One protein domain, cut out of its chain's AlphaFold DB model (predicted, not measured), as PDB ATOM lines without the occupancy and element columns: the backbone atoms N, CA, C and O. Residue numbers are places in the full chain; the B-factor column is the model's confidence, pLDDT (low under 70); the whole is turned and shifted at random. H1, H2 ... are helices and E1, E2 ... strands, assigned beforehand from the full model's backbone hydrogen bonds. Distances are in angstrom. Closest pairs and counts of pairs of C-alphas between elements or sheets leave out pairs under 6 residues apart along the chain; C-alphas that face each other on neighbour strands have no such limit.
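Overview. This is residues 2 to 116 of the 191 residues of an uncharacterized protein of Bacteroidetes bacterium (UniProt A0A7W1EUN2). A strongly twisted sheet of three strands, in which a long ribbon of E2 and E3 is joined along part of its length by the short E1, has H4 packed along one face and H2 beside its edge at E1. Beyond one end of the ribbon a long loop with H5 forms an arm, in which residues 86 to 92 stick out, while H1 lies toward the opposite end of the domain. The printed part has 115 residues with five named helices and three named strands, in the order H1 H2 H3 E1 H4 E2 H5 E3, and its class is mixed, helices and strands. The antiparallel sheet has the order E1, E3, E2. The whole is loose, with a radius of gyration of the C-alphas of 17.6 A, and elongated, spanning 56 by 29 by 19 A.

Arrangement. H1, residues 2 to 7, is apart from H2, residues 24 to 29. Between them, residues 15 to 16 pair in parallel with residues 41 to 42 of E1, residues 41 to 44. H2 only grazes the sheet; its closest C-alphas to E1 are those of Asp 24 and Phe 44, 5.5 A apart. H3, residues 33 to 38, is close to H2 but not clearly touching, with the C-alphas of Phe 28 and Gln 36 closest at 6.8 A. E1 is the antiparallel neighbour of E3, residues 104 to 114, with N 42 and O 112 within hydrogen-bond range at 3.0 A. H4, residues 58 to 65, lies over E3 at a height over the sheet of 8.9 A and runs along the strands, at 3 degrees to E3 on the local plane. E2, residues 70 to 80, is antiparallel to E3, with N 76 and O 109 at 2.8 A and N 104 and O 80 at 2.8 A. E1, H4 and E2 make a split strand-helix-strand unit, two strands running the same way with E3 between them, and its crossover is right-handed. H5, residues 85 to 90, is not on the sheet. In each of the five helices every O i to N i+4 pair is within hydrogen-bond range.

Along the chain. H1 begins at C-alpha 2, (-47.257, 43.450, -41.386). H4 is 10.9 A long and E1 10.3 A. E2 is 29.2 A long and bends by 57 degrees at residue 73. E3 is 30.3 A long and ends at C-alpha 114, (-32.554, 30.902, -50.025).

Size, cuts and confidence. The C-alphas farthest apart are those of Ile 9 and Tyr 91, 56.5 A. The links H1 to H2, E1 to H4 and H5 to E3 are long. The printed part has no cut, and no printed residue is under 70 in pLDDT.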
ATOM      1  N   PRO A   2     -46.565  43.261 -40.098       76.12
ATOM      2  CA  PRO A   2     -47.257  43.450 -41.386       76.12
ATOM      3  C   PRO A   2     -47.898  44.828 -41.592       76.12
ATOM      4  O   PRO A   2     -47.784  45.408 -42.666       76.12
ATOM      5  N   ALA A   3     -48.528  45.382 -40.550       77.12
ATOM      6  CA  ALA A   3     -49.128  46.715 -40.609       77.12
ATOM      7  C   ALA A   3     -48.087  47.812 -40.899       77.12
ATOM      8  O   ALA A   3     -48.348  48.696 -41.706       77.12
ATOM      9  N   VAL A   4     -46.893  47.702 -40.307       81.31
ATOM     10  CA  VAL A   4     -45.789  48.655 -40.502       81.31
ATOM     11  C   VAL A   4     -45.213  48.533 -41.911       81.31
ATOM     12  O   VAL A   4     -45.009  49.545 -42.570       81.31
ATOM     13  N   LEU A   5     -45.000  47.310 -42.410       82.44
ATOM     14  CA  LEU A   5     -44.527  47.112 -43.787       82.44
ATOM     15  C   LEU A   5     -45.520  47.683 -44.802       82.44
ATOM     16  O   LEU A   5     -45.114  48.354 -45.746       82.44
ATOM     17  N   LYS A   6     -46.821  47.481 -44.568       79.75
ATOM     18  CA  LYS A   6     -47.883  48.043 -45.403       79.75
ATOM     19  C   LYS A   6     -47.910  49.571 -45.349       79.75
ATOM     20  O   LYS A   6     -48.016  50.203 -46.393       79.75
ATOM     21  N   GLU A   7     -47.788  50.159 -44.160       85.12
ATOM     22  CA  GLU A   7     -47.704  51.615 -43.978       85.12
ATOM     23  C   GLU A   7     -46.499  52.213 -44.718       85.12
ATOM     24  O   GLU A   7     -46.608  53.265 -45.338       85.12
ATOM     25  N   LYS A   8     -45.353  51.524 -44.684       82.25
ATOM     26  CA  LYS A   8     -44.114  51.957 -45.345       82.25
ATOM     27  C   LYS A   8     -44.002  51.520 -46.808       82.25
ATOM     28  O   LYS A   8     -42.989  51.813 -47.431       82.25
ATOM     29  N   ILE A   9     -45.021  50.848 -47.355       80.31
ATOM     30  CA  ILE A   9     -45.057  50.355 -48.743       80.31
ATOM     31  C   ILE A   9     -43.830  49.466 -49.049       80.31
ATOM     32  O   ILE A   9     -43.253  49.490 -50.131       80.31
ATOM     33  N   ILE A  10     -43.404  48.661 -48.072       82.06
ATOM     34  CA  ILE A  10     -42.317  47.692 -48.251       82.06
ATOM     35  C   ILE A  10     -42.929  46.406 -48.806       82.06
ATOM     36  O   ILE A  10     -43.634  45.689 -48.095       82.06
ATOM     37  N   SER A  11     -42.670  46.130 -50.085       85.12
ATOM     38  CA  SER A  11     -43.214  44.972 -50.808       85.12
ATOM     39  C   SER A  11     -42.246  43.793 -50.933       85.12
ATOM     40  O   SER A  11     -42.640  42.744 -51.435       85.12
ATOM     41  N   TYR A  12     -40.997  43.938 -50.488       88.69
ATOM     42  CA  TYR A  12     -39.987  42.883 -50.539       88.69
ATOM     43  C   TYR A  12     -39.023  42.977 -49.354       88.69
ATOM     44  O   TYR A  12     -38.868  44.027 -48.731       88.69
ATOM     45  N   ILE A  13     -38.371  41.859 -49.049       92.56
ATOM     46  CA  ILE A  13     -37.300  41.752 -48.059       92.56
ATOM     47  C   ILE A  13     -36.188  40.973 -48.745       92.56
ATOM     48  O   ILE A  13     -36.429  39.851 -49.160       92.56
ATOM     49  N   ASP A  14     -34.992  41.542 -48.874       95.00
ATOM     50  CA  ASP A  14     -33.835  40.798 -49.394       95.00
ATOM     51  C   ASP A  14     -33.098  40.080 -48.263       95.00
ATOM     52  O   ASP A  14     -32.677  38.936 -48.403       95.00
ATOM     53  N   TRP A  15     -32.979  40.735 -47.112       96.50
ATOM     54  CA  TRP A  15     -32.298  40.208 -45.938       96.50
ATOM     55  C   TRP A  15     -33.163  40.456 -44.708       96.50
ATOM     56  O   TRP A  15     -33.359  41.595 -44.286       96.50
ATOM     57  N   PHE A  16     -33.685  39.380 -44.125       96.44
ATOM     58  CA  PHE A  16     -34.361  39.424 -42.837       96.44
ATOM     59  C   PHE A  16     -33.339  39.278 -41.708       96.44
ATOM     60  O   PHE A  16     -32.677  38.245 -41.589       96.44
ATOM     61  N   LYS A  17     -33.212  40.317 -40.884       94.56
ATOM     62  CA  LYS A  17     -32.447  40.299 -39.637       94.56
ATOM     63  C   LYS A  17     -33.191  41.126 -38.601       94.56
ATOM     64  O   LYS A  17     -33.616  42.243 -38.897       94.56
ATOM     65  N   THR A  18     -33.317  40.596 -37.395       91.00
ATOM     66  CA  THR A  18     -33.945  41.286 -36.271       91.00
ATOM     67  C   THR A  18     -33.073  41.153 -35.033       91.00
ATOM     68  O   THR A  18     -32.458  40.119 -34.823       91.00
ATOM     69  N   ASP A  19     -33.011  42.218 -34.238       86.25
ATOM     70  CA  ASP A  19     -32.475  42.191 -32.876       86.25
ATOM     71  C   ASP A  19     -33.680  42.200 -31.937       86.25
ATOM     72  O   ASP A  19     -34.193  43.252 -31.549       86.25
ATOM     73  N   SER A  20     -34.259  41.016 -31.731       83.38
ATOM     74  CA  SER A  20     -35.538  40.871 -31.031       83.38
ATOM     75  C   SER A  20     -35.444  40.043 -29.754       83.38
ATOM     76  O   SER A  20     -36.466  39.555 -29.270       83.38
ATOM     77  N   GLN A  21     -34.230  39.884 -29.211       83.06
ATOM     78  CA  GLN A  21     -33.964  39.073 -28.014       83.06
ATOM     79  C   GLN A  21     -34.573  37.662 -28.134       83.06
ATOM     80  O   GLN A  21     -35.238  37.165 -27.223       83.06
ATOM     81  N   GLY A  22     -34.389  37.048 -29.307       83.62
ATOM     82  CA  GLY A  22     -34.813  35.683 -29.603       83.62
ATOM     83  C   GLY A  22     -36.283  35.518 -29.991       83.62
ATOM     84  O   GLY A  22     -36.815  34.426 -29.847       83.62
ATOM     85  N   THR A  23     -36.987  36.546 -30.477       92.88
ATOM     86  CA  THR A  23     -38.366  36.408 -31.017       92.88
ATOM     87  C   THR A  23     -38.430  36.424 -32.551       92.88
ATOM     88  O   THR A  23     -39.487  36.641 -33.158       92.88
ATOM     89  N   ASP A  24     -37.282  36.198 -33.190       94.31
ATOM     90  CA  ASP A  24     -37.066  36.418 -34.619       94.31
ATOM     91  C   ASP A  24     -37.950  35.513 -35.480       94.31
ATOM     92  O   ASP A  24     -38.482  35.952 -36.500       94.31
ATOM     93  N   LEU A  25     -38.181  34.265 -35.052       96.38
ATOM     94  CA  LEU A  25     -39.023  33.324 -35.788       96.38
ATOM     95  C   LEU A  25     -40.483  33.766 -35.761       96.38
ATOM     96  O   LEU A  25     -41.165  33.708 -36.783       96.38
ATOM     97  N   ARG A  26     -40.979  34.257 -34.623       95.12
ATOM     98  CA  ARG A  26     -42.334  34.829 -34.551       95.12
ATOM     99  C   ARG A  26     -42.486  36.064 -35.430       95.12
ATOM    100  O   ARG A  26     -43.510  36.219 -36.093       95.12
ATOM    101  N   LEU A  27     -41.478  36.932 -35.469       95.06
ATOM    102  CA  LEU A  27     -41.494  38.091 -36.362       95.06
ATOM    103  C   LEU A  27     -41.494  37.659 -37.829       95.06
ATOM    104  O   LEU A  27     -42.315  38.156 -38.603       95.06
ATOM    105  N   PHE A  28     -40.646  36.702 -38.189       96.62
ATOM    106  CA  PHE A  28     -40.554  36.163 -39.539       96.62
ATOM    107  C   PHE A  28     -41.854  35.482 -39.981       96.62
ATOM    108  O   PHE A  28     -42.401  35.815 -41.027       96.62
ATOM    109  N   THR A  29     -42.413  34.602 -39.149       95.75
ATOM    110  CA  THR A  29     -43.673  33.892 -39.432       95.75
ATOM    111  C   THR A  29     -44.892  34.810 -39.488       95.75
ATOM    112  O   THR A  29     -45.906  34.444 -40.076       95.75
ATOM    113  N   SER A  30     -44.802  36.022 -38.928       94.75
ATOM    114  CA  SER A  30     -45.854  37.033 -39.066       94.75
ATOM    115  C   SER A  30     -45.909  37.680 -40.456       94.75
ATOM    116  O   SER A  30     -46.909  38.319 -40.784       94.75
ATOM    117  N   LEU A  31     -44.850  37.556 -41.264       94.00
ATOM    118  CA  LEU A  31     -44.807  38.046 -42.643       94.00
ATOM    119  C   LEU A  31     -45.710  37.199 -43.554       94.00
ATOM    120  O   LEU A  31     -46.032  36.057 -43.233       94.00
ATOM    121  N   SER A  32     -46.086  37.723 -44.723       92.88
ATOM    122  CA  SER A  32     -46.761  36.896 -45.731       92.88
ATOM    123  C   SER A  32     -45.849  35.757 -46.193       92.88
ATOM    124  O   SER A  32     -44.629  35.918 -46.237       92.88
ATOM    125  N   GLU A  33     -46.427  34.618 -46.583       92.69
ATOM    126  CA  GLU A  33     -45.639  33.493 -47.109       92.69
ATOM    127  C   GLU A  33     -44.743  33.901 -48.280       92.69
ATOM    128  O   GLU A  33     -43.630  33.403 -48.405       92.69
ATOM    129  N   GLU A  34     -45.221  34.818 -49.121       91.69
ATOM    130  CA  GLU A  34     -44.453  35.365 -50.234       91.69
ATOM    131  C   GLU A  34     -43.183  36.064 -49.740       91.69
ATOM    132  O   GLU A  34     -42.093  35.717 -50.182       91.69
ATOM    133  N   LEU A  35     -43.288  36.979 -48.770       92.81
ATOM    134  CA  LEU A  35     -42.122  37.662 -48.200       92.81
ATOM    135  C   LEU A  35     -41.174  36.682 -47.504       92.81
ATOM    136  O   LEU A  35     -39.958  36.797 -47.649       92.81
ATOM    137  N   GLN A  36     -41.723  35.698 -46.788       94.94
ATOM    138  CA  GLN A  36     -40.921  34.674 -46.124       94.94
ATOM    139  C   GLN A  36     -40.159  33.803 -47.118       94.94
ATOM    140  O   GLN A  36     -39.003  33.501 -46.880       94.94
ATOM    141  N   LYS A  37     -40.782  33.384 -48.224       94.06
ATOM    142  CA  LYS A  37     -40.144  32.551 -49.256       94.06
ATOM    143  C   LYS A  37     -39.226  33.369 -50.167       94.06
ATOM    144  O   LYS A  37     -38.325  32.800 -50.782       94.06
ATOM    145  N   ASN A  38     -39.438  34.686 -50.242       92.69
ATOM    146  CA  ASN A  38     -38.699  35.578 -51.129       92.69
ATOM    147  C   ASN A  38     -37.529  36.321 -50.478       92.69
ATOM    148  O   ASN A  38     -36.723  36.893 -51.212       92.69
ATOM    149  N   ALA A  39     -37.328  36.233 -49.162       95.31
ATOM    150  CA  ALA A  39     -36.085  36.713 -48.561       95.31
ATOM    151  C   ALA A  39     -34.873  35.953 -49.119       95.31
ATOM    152  O   ALA A  39     -34.930  34.740 -49.318       95.31
ATOM    153  N   ILE A  40     -33.788  36.644 -49.460       96.44
ATOM    154  CA  ILE A  40     -32.545  36.004 -49.917       96.44
ATOM    155  C   ILE A  40     -31.798  35.433 -48.714       96.44
ATOM    156  O   ILE A  40     -31.386  34.277 -48.752       96.44
ATOM    157  N   ILE A  41     -31.687  36.217 -47.642       97.50
ATOM    158  CA  ILE A  41     -31.132  35.781 -46.359       97.50
ATOM    159  C   ILE A  41     -32.192  35.900 -45.265       97.50
ATOM    160  O   ILE A  41     -32.937  36.879 -45.221       97.50
ATOM    161  N   ALA A  42     -32.204  34.937 -44.346       97.75
ATOM    162  CA  ALA A  42     -32.896  35.050 -43.068       97.75
ATOM    163  C   ALA A  42     -31.952  34.697 -41.912       97.75
ATOM    164  O   ALA A  42     -31.237  33.694 -41.972       97.75
ATOM    165  N   GLN A  43     -31.942  35.528 -40.869       97.62
ATOM    166  CA  GLN A  43     -31.132  35.330 -39.669       97.62
ATOM    167  C   GLN A  43     -32.000  35.229 -38.421       97.62
ATOM    168  O   GLN A  43     -32.988  35.952 -38.290       97.62
ATOM    169  N   PHE A  44     -31.607  34.339 -37.512       97.00
ATOM    170  CA  PHE A  44     -32.328  34.060 -36.274       97.00
ATOM    171  C   PHE A  44     -31.350  33.893 -35.112       97.00
ATOM    172  O   PHE A  44     -30.288  33.291 -35.296       97.00
ATOM    173  N   GLU A  45     -31.750  34.335 -33.918       95.25
ATOM    174  CA  GLU A  45     -30.972  34.197 -32.683       95.25
ATOM    175  C   GLU A  45     -31.701  33.340 -31.631       95.25
ATOM    176  O   GLU A  45     -32.086  33.831 -30.567       95.25
ATOM    177  N   PRO A  46     -31.974  32.051 -31.905       95.38
ATOM    178  CA  PRO A  46     -32.766  31.248 -30.993       95.38
ATOM    179  C   PRO A  46     -32.005  30.778 -29.749       95.38
ATOM    180  O   PRO A  46     -30.831  30.389 -29.797       95.38
ATOM    181  N   GLY A  47     -32.739  30.667 -28.643       95.12
ATOM    182  CA  GLY A  47     -32.237  30.114 -27.390       95.12
ATOM    183  C   GLY A  47     -32.034  28.599 -27.448       95.12
ATOM    184  O   GLY A  47     -32.899  27.846 -27.910       95.12
ATOM    185  N   ILE A  48     -30.895  28.135 -26.932       94.75
ATOM    186  CA  ILE A  48     -30.625  26.715 -26.642       94.75
ATOM    187  C   ILE A  48     -31.069  26.404 -25.209       94.75
ATOM    188  O   ILE A  48     -31.706  25.383 -24.956       94.75
ATOM    189  N   ILE A  49     -30.761  27.311 -24.282       90.06
ATOM    190  CA  ILE A  49     -31.368  27.379 -22.949       90.06
ATOM    191  C   ILE A  49     -32.405  28.509 -22.925       90.06
ATOM    192  O   ILE A  49     -32.696  29.085 -23.966       90.06
ATOM    193  N   ASP A  50     -32.987  28.813 -21.764       85.88
ATOM    194  CA  ASP A  50     -33.764  30.040 -21.542       85.88
ATOM    195  C   ASP A  50     -32.825  31.225 -21.254       85.88
ATOM    196  O   ASP A  50     -32.655  31.629 -20.103       85.88
ATOM    197  N   ALA A  51     -32.169  31.740 -22.296       82.75
ATOM    198  CA  ALA A  51     -31.369  32.961 -22.226       82.75
ATOM    199  C   ALA A  51     -32.278  34.189 -22.063       82.75
ATOM    200  O   ALA A  51     -32.015  35.047 -21.216       82.75
ATOM    201  N   TYR A  52     -33.396  34.209 -22.792       85.00
ATOM    202  CA  TYR A  52     -34.474  35.180 -22.637       85.00
ATOM    203  C   TYR A  52     -35.811  34.488 -22.371       85.00
ATOM    204  O   TYR A  52     -36.119  33.401 -22.869       85.00
ATOM    205  N   LYS A  53     -36.653  35.136 -21.560       86.75
ATOM    206  CA  LYS A  53     -37.955  34.575 -21.200       86.75
ATOM    207  C   LYS A  53     -38.871  34.544 -22.421       86.75
ATOM    208  O   LYS A  53     -39.280  35.586 -22.921       86.75
ATOM    209  N   GLY A  54     -39.281  33.338 -22.805       88.38
ATOM    210  CA  GLY A  54     -40.238  33.133 -23.888       88.38
ATOM    211  C   GLY A  54     -39.651  33.380 -25.273       88.38
ATOM    212  O   GLY A  54     -40.411  33.722 -26.171       88.38
ATOM    213  N   GLU A  55     -38.334  33.251 -25.435       93.31
ATOM    214  CA  GLU A  55     -37.669  33.247 -26.740       93.31
ATOM    215  C   GLU A  55     -38.010  31.996 -27.566       93.31
ATOM    216  O   GLU A  55     -38.393  30.945 -27.041       93.31
ATOM    217  N   ASP A  56     -37.836  32.120 -28.873       96.00
ATOM    218  CA  ASP A  56     -37.913  31.042 -29.839       96.00
ATOM    219  C   ASP A  56     -36.724  30.097 -29.631       96.00
ATOM    220  O   ASP A  56     -35.584  30.512 -29.409       96.00
ATOM    221  N   LYS A  57     -36.995  28.792 -29.677       96.38
ATOM    222  CA  LYS A  57     -35.992  27.770 -29.374       96.38
ATOM    223  C   LYS A  57     -35.268  27.283 -30.610       96.38
ATOM    224  O   LYS A  57     -35.851  27.184 -31.688       96.38
ATOM    225  N   PHE A  58     -34.008  26.902 -30.416       96.50
ATOM    226  CA  PHE A  58     -33.098  26.489 -31.486       96.50
ATOM    227  C   PHE A  58     -33.697  25.364 -32.339       96.50
ATOM    228  O   PHE A  58     -33.761  25.463 -33.562       96.50
ATOM    229  N   HIS A  59     -34.253  24.341 -31.686       96.69
ATOM    230  CA  HIS A  59     -34.945  23.243 -32.365       96.69
ATOM    231  C   HIS A  59     -36.198  23.701 -33.134       96.69
ATOM    232  O   HIS A  59     -36.525  23.125 -34.167       96.69
ATOM    233  N   GLY A  60     -36.900  24.729 -32.646       97.44
ATOM    234  CA  GLY A  60     -38.085  25.288 -33.292       97.44
ATOM    235  C   GLY A  60     -37.743  26.030 -34.581       97.44
ATOM    236  O   GLY A  60     -38.407  25.817 -35.593       97.44
ATOM    237  N   VAL A  61     -36.673  26.830 -34.569       97.50
ATOM    238  CA  VAL A  61     -36.160  27.502 -35.776       97.50
ATOM    239  C   VAL A  61     -35.730  26.481 -36.821       97.50
ATOM    240  O   VAL A  61     -36.171  26.577 -37.963       97.50
ATOM    241  N   LEU A  62     -34.933  25.477 -36.437       97.94
ATOM    242  CA  LEU A  62     -34.500  24.422 -37.361       97.94
ATOM    243  C   LEU A  62     -35.695  23.696 -37.993       97.94
ATOM    244  O   LEU A  62     -35.779  23.593 -39.211       97.94
ATOM    245  N   ALA A  63     -36.650  23.246 -37.174       98.25
ATOM    246  CA  ALA A  63     -37.820  22.510 -37.652       98.25
ATOM    247  C   ALA A  63     -38.744  23.346 -38.554       98.25
ATOM    248  O   ALA A  63     -39.469  22.788 -39.381       98.25
ATOM    249  N   TYR A  64     -38.769  24.668 -38.370       98.38
ATOM    250  CA  TYR A  64     -39.516  25.565 -39.244       98.38
ATOM    251  C   TYR A  64     -38.796  25.768 -40.579       98.38
ATOM    252  O   TYR A  64     -39.399  25.589 -41.635       98.38
ATOM    253  N   MET A  65     -37.507  26.114 -40.529       97.88
ATOM    254  CA  MET A  65     -36.727  26.458 -41.718       97.88
ATOM    255  C   MET A  65     -36.465  25.261 -42.635       97.88
ATOM    256  O   MET A  65     -36.371  25.458 -43.839       97.88
ATOM    257  N   ASP A  66     -36.452  24.035 -42.105       97.25
ATOM    258  CA  ASP A  66     -36.372  22.787 -42.888       97.25
ATOM    259  C   ASP A  66     -37.523  22.624 -43.903       97.25
ATOM    260  O   ASP A  66     -37.404  21.928 -44.906       97.25
ATOM    261  N   LYS A  67     -38.653  23.307 -43.676       96.31
ATOM    262  CA  LYS A  67     -39.828  23.290 -44.569       96.31
ATOM    263  C   LYS A  67     -39.837  24.442 -45.573       96.31
ATOM    264  O   LYS A  67     -40.772  24.563 -46.364       96.31
ATOM    265  N   MET A  68     -38.854  25.330 -45.491       96.44
ATOM    266  CA  MET A  68     -38.764  26.552 -46.281       96.44
ATOM    267  C   MET A  68     -37.693  26.380 -47.373       96.44
ATOM    268  O   MET A  68     -36.828  25.520 -47.240       96.44
ATOM    269  N   PRO A  69     -37.707  27.180 -48.458       96.44
ATOM    270  CA  PRO A  69     -36.732  27.067 -49.548       96.44
ATOM    271  C   PRO A  69     -35.379  27.682 -49.152       96.44
ATOM    272  O   PRO A  69     -34.915  28.645 -49.765       96.44
ATOM    273  N   TYR A  70     -34.776  27.171 -48.081       97.19
ATOM    274  CA  TYR A  70     -33.548  27.677 -47.486       97.19
ATOM    275  C   TYR A  70     -32.588  26.549 -47.116       97.19
ATOM    276  O   TYR A  70     -32.995  25.428 -46.832       97.19
ATOM    277  N   TRP A  71     -31.308  26.889 -47.032       97.44
ATOM    278  CA  TRP A  71     -30.269  26.059 -46.439       97.44
ATOM    279  C   TRP A  71     -29.504  26.865 -45.384       97.44
ATOM    280  O   TRP A  71     -29.339  28.080 -45.510       97.44
ATOM    281  N   ALA A  72     -29.070  26.204 -44.310       97.56
ATOM    282  CA  ALA A  72     -28.308  26.845 -43.241       97.56
ATOM    283  C   ALA A  72     -26.845  27.013 -43.674       97.56
ATOM    284  O   ALA A  72     -26.121  26.025 -43.800       97.56
ATOM    285  N   SER A  73     -26.403  28.254 -43.886       97.12
ATOM    286  CA  SER A  73     -25.027  28.543 -44.305       97.12
ATOM    287  C   SER A  73     -24.054  28.665 -43.144       97.12
ATOM    288  O   SER A  73     -22.858  28.446 -43.306       97.12
ATOM    289  N   GLU A  74     -24.550  29.079 -41.981       96.94
ATOM    290  CA  GLU A  74     -23.733  29.318 -40.798       96.94
ATOM    291  C   GLU A  74     -24.567  29.120 -39.537       96.94
ATOM    292  O   GLU A  74     -25.715  29.564 -39.469       96.94
ATOM    293  N   ILE A  75     -23.964  28.477 -38.538       97.06
ATOM    294  CA  ILE A  75     -24.490  28.361 -37.181       97.06
ATOM    295  C   ILE A  75     -23.347  28.705 -36.228       97.06
ATOM    296  O   ILE A  75     -22.403  27.927 -36.090       97.06
ATOM    297  N   ASN A  76     -23.459  29.836 -35.537       95.62
ATOM    298  CA  ASN A  76     -22.541  30.217 -34.469       95.62
ATOM    299  C   ASN A  76     -23.188  29.908 -33.125       95.62
ATOM    300  O   ASN A  76     -24.225  30.466 -32.776       95.62
ATOM    301  N   ILE A  77     -22.589  28.989 -32.370       95.06
ATOM    302  CA  ILE A  77     -23.074  28.638 -31.036       95.06
ATOM    303  C   ILE A  77     -22.411  29.551 -30.017       95.06
ATOM    304  O   ILE A  77     -21.202  29.490 -29.791       95.06
ATOM    305  N   MET A  78     -23.236  30.360 -29.373       92.75
ATOM    306  CA  MET A  78     -22.822  31.345 -28.392       92.75
ATOM    307  C   MET A  78     -23.128  30.852 -26.981       92.75
ATOM    308  O   MET A  78     -23.896  29.907 -26.770       92.75
ATOM    309  N   GLY A  79     -22.485  31.444 -25.980       90.94
ATOM    310  CA  GLY A  79     -22.503  30.861 -24.649       90.94
ATOM    311  C   GLY A  79     -21.923  31.724 -23.549       90.94
ATOM    312  O   GLY A  79     -21.229  32.707 -23.795       90.94
ATOM    313  N   SER A  80     -22.175  31.299 -22.316       89.25
ATOM    314  CA  SER A  80     -21.657  31.931 -21.104       89.25
ATOM    315  C   SER A  80     -21.166  30.889 -20.101       89.25
ATOM    316  O   SER A  80     -21.430  29.688 -20.222       89.25
ATOM    317  N   LYS A  81     -20.408  31.332 -19.096       89.44
ATOM    318  CA  LYS A  81     -19.992  30.466 -17.991       89.44
ATOM    319  C   LYS A  81     -21.221  30.078 -17.174       89.44
ATOM    320  O   LYS A  81     -21.891  30.929 -16.591       89.44
ATOM    321  N   ARG A  82     -21.506  28.781 -17.084       87.94
ATOM    322  CA  ARG A  82     -22.631  28.291 -16.283       87.94
ATOM    323  C   ARG A  82     -22.251  28.239 -14.806       87.94
ATOM    324  O   ARG A  82     -21.739  27.233 -14.325       87.94
ATOM    325  N   ILE A  83     -22.548  29.310 -14.075       89.12
ATOM    326  CA  ILE A  83     -22.475  29.346 -12.610       89.12
ATOM    327  C   ILE A  83     -23.779  29.931 -12.064       89.12
ATOM    328  O   ILE A  83     -24.232  30.989 -12.491       89.12
ATOM    329  N   ALA A  84     -24.387  29.256 -11.087       89.69
ATOM    330  CA  ALA A  84     -25.542  29.802 -10.386       89.69
ATOM    331  C   ALA A  84     -25.151  31.036  -9.556       89.69
ATOM    332  O   ALA A  84     -24.116  31.043  -8.885       89.69
ATOM    333  N   LYS A  85     -26.021  32.051  -9.507       90.06
ATOM    334  CA  LYS A  85     -25.805  33.257  -8.687       90.06
ATOM    335  C   LYS A  85     -25.521  32.927  -7.215       90.06
ATOM    336  O   LYS A  85     -24.672  33.558  -6.598       90.06
ATOM    337  N   SER A  86     -26.185  31.909  -6.664       95.38
ATOM    338  CA  SER A  86     -25.949  31.429  -5.296       95.38
ATOM    339  C   SER A  86     -24.528  30.896  -5.091       95.38
ATOM    340  O   SER A  86     -23.922  31.165  -4.058       95.38
ATOM    341  N   THR A  87     -23.972  30.194  -6.080       94.81
ATOM    342  CA  THR A  87     -22.585  29.719  -6.066       94.81
ATOM    343  C   THR A  87     -21.610  30.893  -6.110       94.81
ATOM    344  O   THR A  87     -20.693  30.934  -5.294       94.81
ATOM    345  N   LEU A  88     -21.836  31.879  -6.988       93.81
ATOM    346  CA  LEU A  88     -21.002  33.087  -7.048       93.81
ATOM    347  C   LEU A  88     -20.961  33.806  -5.692       93.81
ATOM    348  O   LEU A  88     -19.884  34.072  -5.168       93.81
ATOM    349  N   VAL A  89     -22.128  34.026  -5.075       94.69
ATOM    350  CA  VAL A  89     -22.238  34.668  -3.753       94.69
ATOM    351  C   VAL A  89     -21.549  33.838  -2.668       94.69
ATOM    352  O   VAL A  89     -20.752  34.378  -1.901       94.69
ATOM    353  N   LYS A  90     -21.807  32.523  -2.616       96.81
ATOM    354  CA  LYS A  90     -21.235  31.612  -1.609       96.81
ATOM    355  C   LYS A  90     -19.707  31.639  -1.612       96.81
ATOM    356  O   LYS A  90     -19.097  31.627  -0.547       96.81
ATOM    357  N   TYR A  91     -19.103  31.669  -2.796       95.75
ATOM    358  CA  TYR A  91     -17.651  31.639  -2.963       95.75
ATOM    359  C   TYR A  91     -17.033  33.027  -3.188       95.75
ATOM    360  O   TYR A  91     -15.844  33.110  -3.478       95.75
ATOM    361  N   LYS A  92     -17.810  34.111  -3.020       94.00
ATOM    362  CA  LYS A  92     -17.373  35.507  -3.220       94.00
ATOM    363  C   LYS A  92     -16.709  35.739  -4.585       94.00
ATOM    364  O   LYS A  92     -15.736  36.478  -4.697       94.00
ATOM    365  N   LEU A  93     -17.235  35.087  -5.617       92.56
ATOM    366  CA  LEU A  93     -16.778  35.235  -6.993       92.56
ATOM    367  C   LEU A  93     -17.567  36.356  -7.674       92.56
ATOM    368  O   LEU A  93     -18.795  36.409  -7.559       92.56
ATOM    369  N   HIS A  94     -16.881  37.239  -8.400       88.69
ATOM    370  CA  HIS A  94     -17.542  38.305  -9.149       88.69
ATOM    371  C   HIS A  94     -18.176  37.750 -10.439       88.69
ATOM    372  O   HIS A  94     -17.525  36.979 -11.144       88.69
ATOM    373  N   PRO A  95     -19.420  38.135 -10.779       79.94
ATOM    374  CA  PRO A  95     -20.110  37.647 -11.978       79.94
ATOM    375  C   PRO A  95     -19.393  38.017 -13.283       79.94
ATOM    376  O   PRO A  95     -19.453  37.247 -14.234       79.94
ATOM    377  N   ASP A  96     -18.667  39.136 -13.291       81.81
ATOM    378  CA  ASP A  96     -17.919  39.631 -14.455       81.81
ATOM    379  C   ASP A  96     -16.486  39.076 -14.524       81.81
ATOM    380  O   ASP A  96     -15.684  39.492 -15.356       81.81
ATOM    381  N   THR A  97     -16.128  38.157 -13.621       85.38
ATOM    382  CA  THR A  97     -14.823  37.493 -13.674       85.38
ATOM    383  C   THR A  97     -14.787  36.537 -14.858       85.38
ATOM    384  O   THR A  97     -15.637  35.653 -14.976       85.38
ATOM    385  N   ASP A  98     -13.766  36.664 -15.704       85.31
ATOM    386  CA  ASP A  98     -13.503  35.661 -16.729       85.31
ATOM    387  C   ASP A  98     -12.882  34.416 -16.087       85.31
ATOM    388  O   ASP A  98     -11.708  34.375 -15.710       85.31
ATOM    389  N   PHE A  99     -13.715  33.402 -15.880       87.31
ATOM    390  CA  PHE A  99     -13.279  32.158 -15.269       87.31
ATOM    391  C   PHE A  99     -12.605  31.231 -16.284       87.31
ATOM    392  O   PHE A  99     -13.101  31.013 -17.389       87.31
ATOM    393  N   ASN A 100     -11.523  30.576 -15.858       89.88
ATOM    394  CA  ASN A 100     -10.759  29.642 -16.686       89.88
ATOM    395  C   ASN A 100     -11.426  28.253 -16.810       89.88
ATOM    396  O   ASN A 100     -10.883  27.239 -16.369       89.88
ATOM    397  N   PHE A 101     -12.631  28.200 -17.375       87.69
ATOM    398  CA  PHE A 101     -13.297  26.963 -17.795       87.69
ATOM    399  C   PHE A 101     -14.233  27.231 -18.987       87.69
ATOM    400  O   PHE A 101     -14.561  28.387 -19.235       87.69
ATOM    401  N   PRO A 102     -14.668  26.224 -19.765       89.06
ATOM    402  CA  PRO A 102     -15.406  26.451 -21.012       89.06
ATOM    403  C   PRO A 102     -16.759  27.162 -20.847       89.06
ATOM    404  O   PRO A 102     -17.423  27.052 -19.815       89.06
ATOM    405  N   ASN A 103     -17.198  27.853 -21.901       90.31
ATOM    406  CA  ASN A 103     -18.567  28.362 -21.980       90.31
ATOM    407  C   ASN A 103     -19.549  27.202 -22.189       90.31
ATOM    408  O   ASN A 103     -19.248  26.236 -22.889       90.31
ATOM    409  N   SER A 104     -20.734  27.313 -21.598       91.31
ATOM    410  CA  SER A 104     -21.889  26.488 -21.957       91.31
ATOM    411  C   SER A 104     -22.630  27.137 -23.118       91.31
ATOM    412  O   SER A 104     -22.780  28.355 -23.127       91.31
ATOM    413  N   SER A 105     -23.105  26.338 -24.071       94.25
ATOM    414  CA  SER A 105     -23.945  26.813 -25.172       94.25
ATOM    415  C   SER A 105     -25.274  27.341 -24.634       94.25
ATOM    416  O   SER A 105     -25.989  26.616 -23.940       94.25
ATOM    417  N   CYS A 106     -25.593  28.593 -24.945       92.94
ATOM    418  CA  CYS A 106     -26.757  29.291 -24.404       92.94
ATOM    419  C   CYS A 106     -27.748  29.694 -25.503       92.94
ATOM    420  O   CYS A 106     -28.947  29.481 -25.342       92.94
ATOM    421  N   TRP A 107     -27.259  30.206 -26.630       94.25
ATOM    422  CA  TRP A 107     -28.059  30.540 -27.811       94.25
ATOM    423  C   TRP A 107     -27.256  30.244 -29.076       94.25
ATOM    424  O   TRP A 107     -26.060  29.944 -29.009       94.25
ATOM    425  N   GLY A 108     -27.919  30.276 -30.223       93.62
ATOM    426  CA  GLY A 108     -27.256  30.207 -31.516       93.62
ATOM    427  C   GLY A 108     -27.584  31.425 -32.358       93.62
ATOM    428  O   GLY A 108     -28.660  31.987 -32.222       93.62
ATOM    429  N   GLU A 109     -26.678  31.788 -33.253       95.69
ATOM    430  CA  GLU A 109     -26.932  32.711 -34.353       95.69
ATOM    431  C   GLU A 109     -26.897  31.894 -35.640       95.69
ATOM    432  O   GLU A 109     -25.884  31.263 -35.958       95.69
ATOM    433  N   ILE A 110     -28.013  31.853 -36.362       97.25
ATOM    434  CA  ILE A 110     -28.146  31.033 -37.567       97.25
ATOM    435  C   ILE A 110     -28.394  31.937 -38.765       97.25
ATOM    436  O   ILE A 110     -29.289  32.780 -38.733       97.25
ATOM    437  N   THR A 111     -27.631  31.729 -39.836       98.06
ATOM    438  CA  THR A 111     -27.865  32.363 -41.138       98.06
ATOM    439  C   THR A 111     -28.351  31.325 -42.137       98.06
ATOM    440  O   THR A 111     -27.712  30.290 -42.330       98.06
ATOM    441  N   TYR A 112     -29.464  31.631 -42.798       98.31
ATOM    442  CA  TYR A 112     -30.026  30.844 -43.885       98.31
ATOM    443  C   TYR A 112     -29.942  31.606 -45.200       98.31
ATOM    444  O   TYR A 112     -30.309  32.780 -45.257       98.31
ATOM    445  N   PHE A 113     -29.543  30.909 -46.259       97.88
ATOM    446  CA  PHE A 113     -29.656  31.382 -47.633       97.88
ATOM    447  C   PHE A 113     -30.825  30.704 -48.323       97.88
ATOM    448  O   PHE A 113     -31.065  29.515 -48.133       97.88
ATOM    449  N   ASN A 114     -31.550  31.462 -49.137       96.81
ATOM    450  CA  ASN A 114     -32.554  30.902 -50.025       96.81
ATOM    451  C   ASN A 114     -31.896  29.952 -51.037       96.81
ATOM    452  O   ASN A 114     -30.758  30.179 -51.442       96.81
ATOM    453  N   THR A 115     -32.609  28.919 -51.476       95.38
ATOM    454  CA  THR A 115     -32.109  27.966 -52.482       95.38
ATOM    455  C   THR A 115     -32.211  28.486 -53.916       95.38
ATOM    456  O   THR A 115     -31.621  27.901 -54.816       95.38
ATOM    457  N   PHE A 116     -32.952  29.576 -54.151       93.69
ATOM    458  CA  PHE A 116     -33.200  30.179 -55.469       93.69
ATOM    459  C   PHE A 116     -33.930  29.284 -56.483       93.69
ATOM    460  O   PHE A 116     -34.141  29.708 -57.615       93.69
TER     461      PHE A 116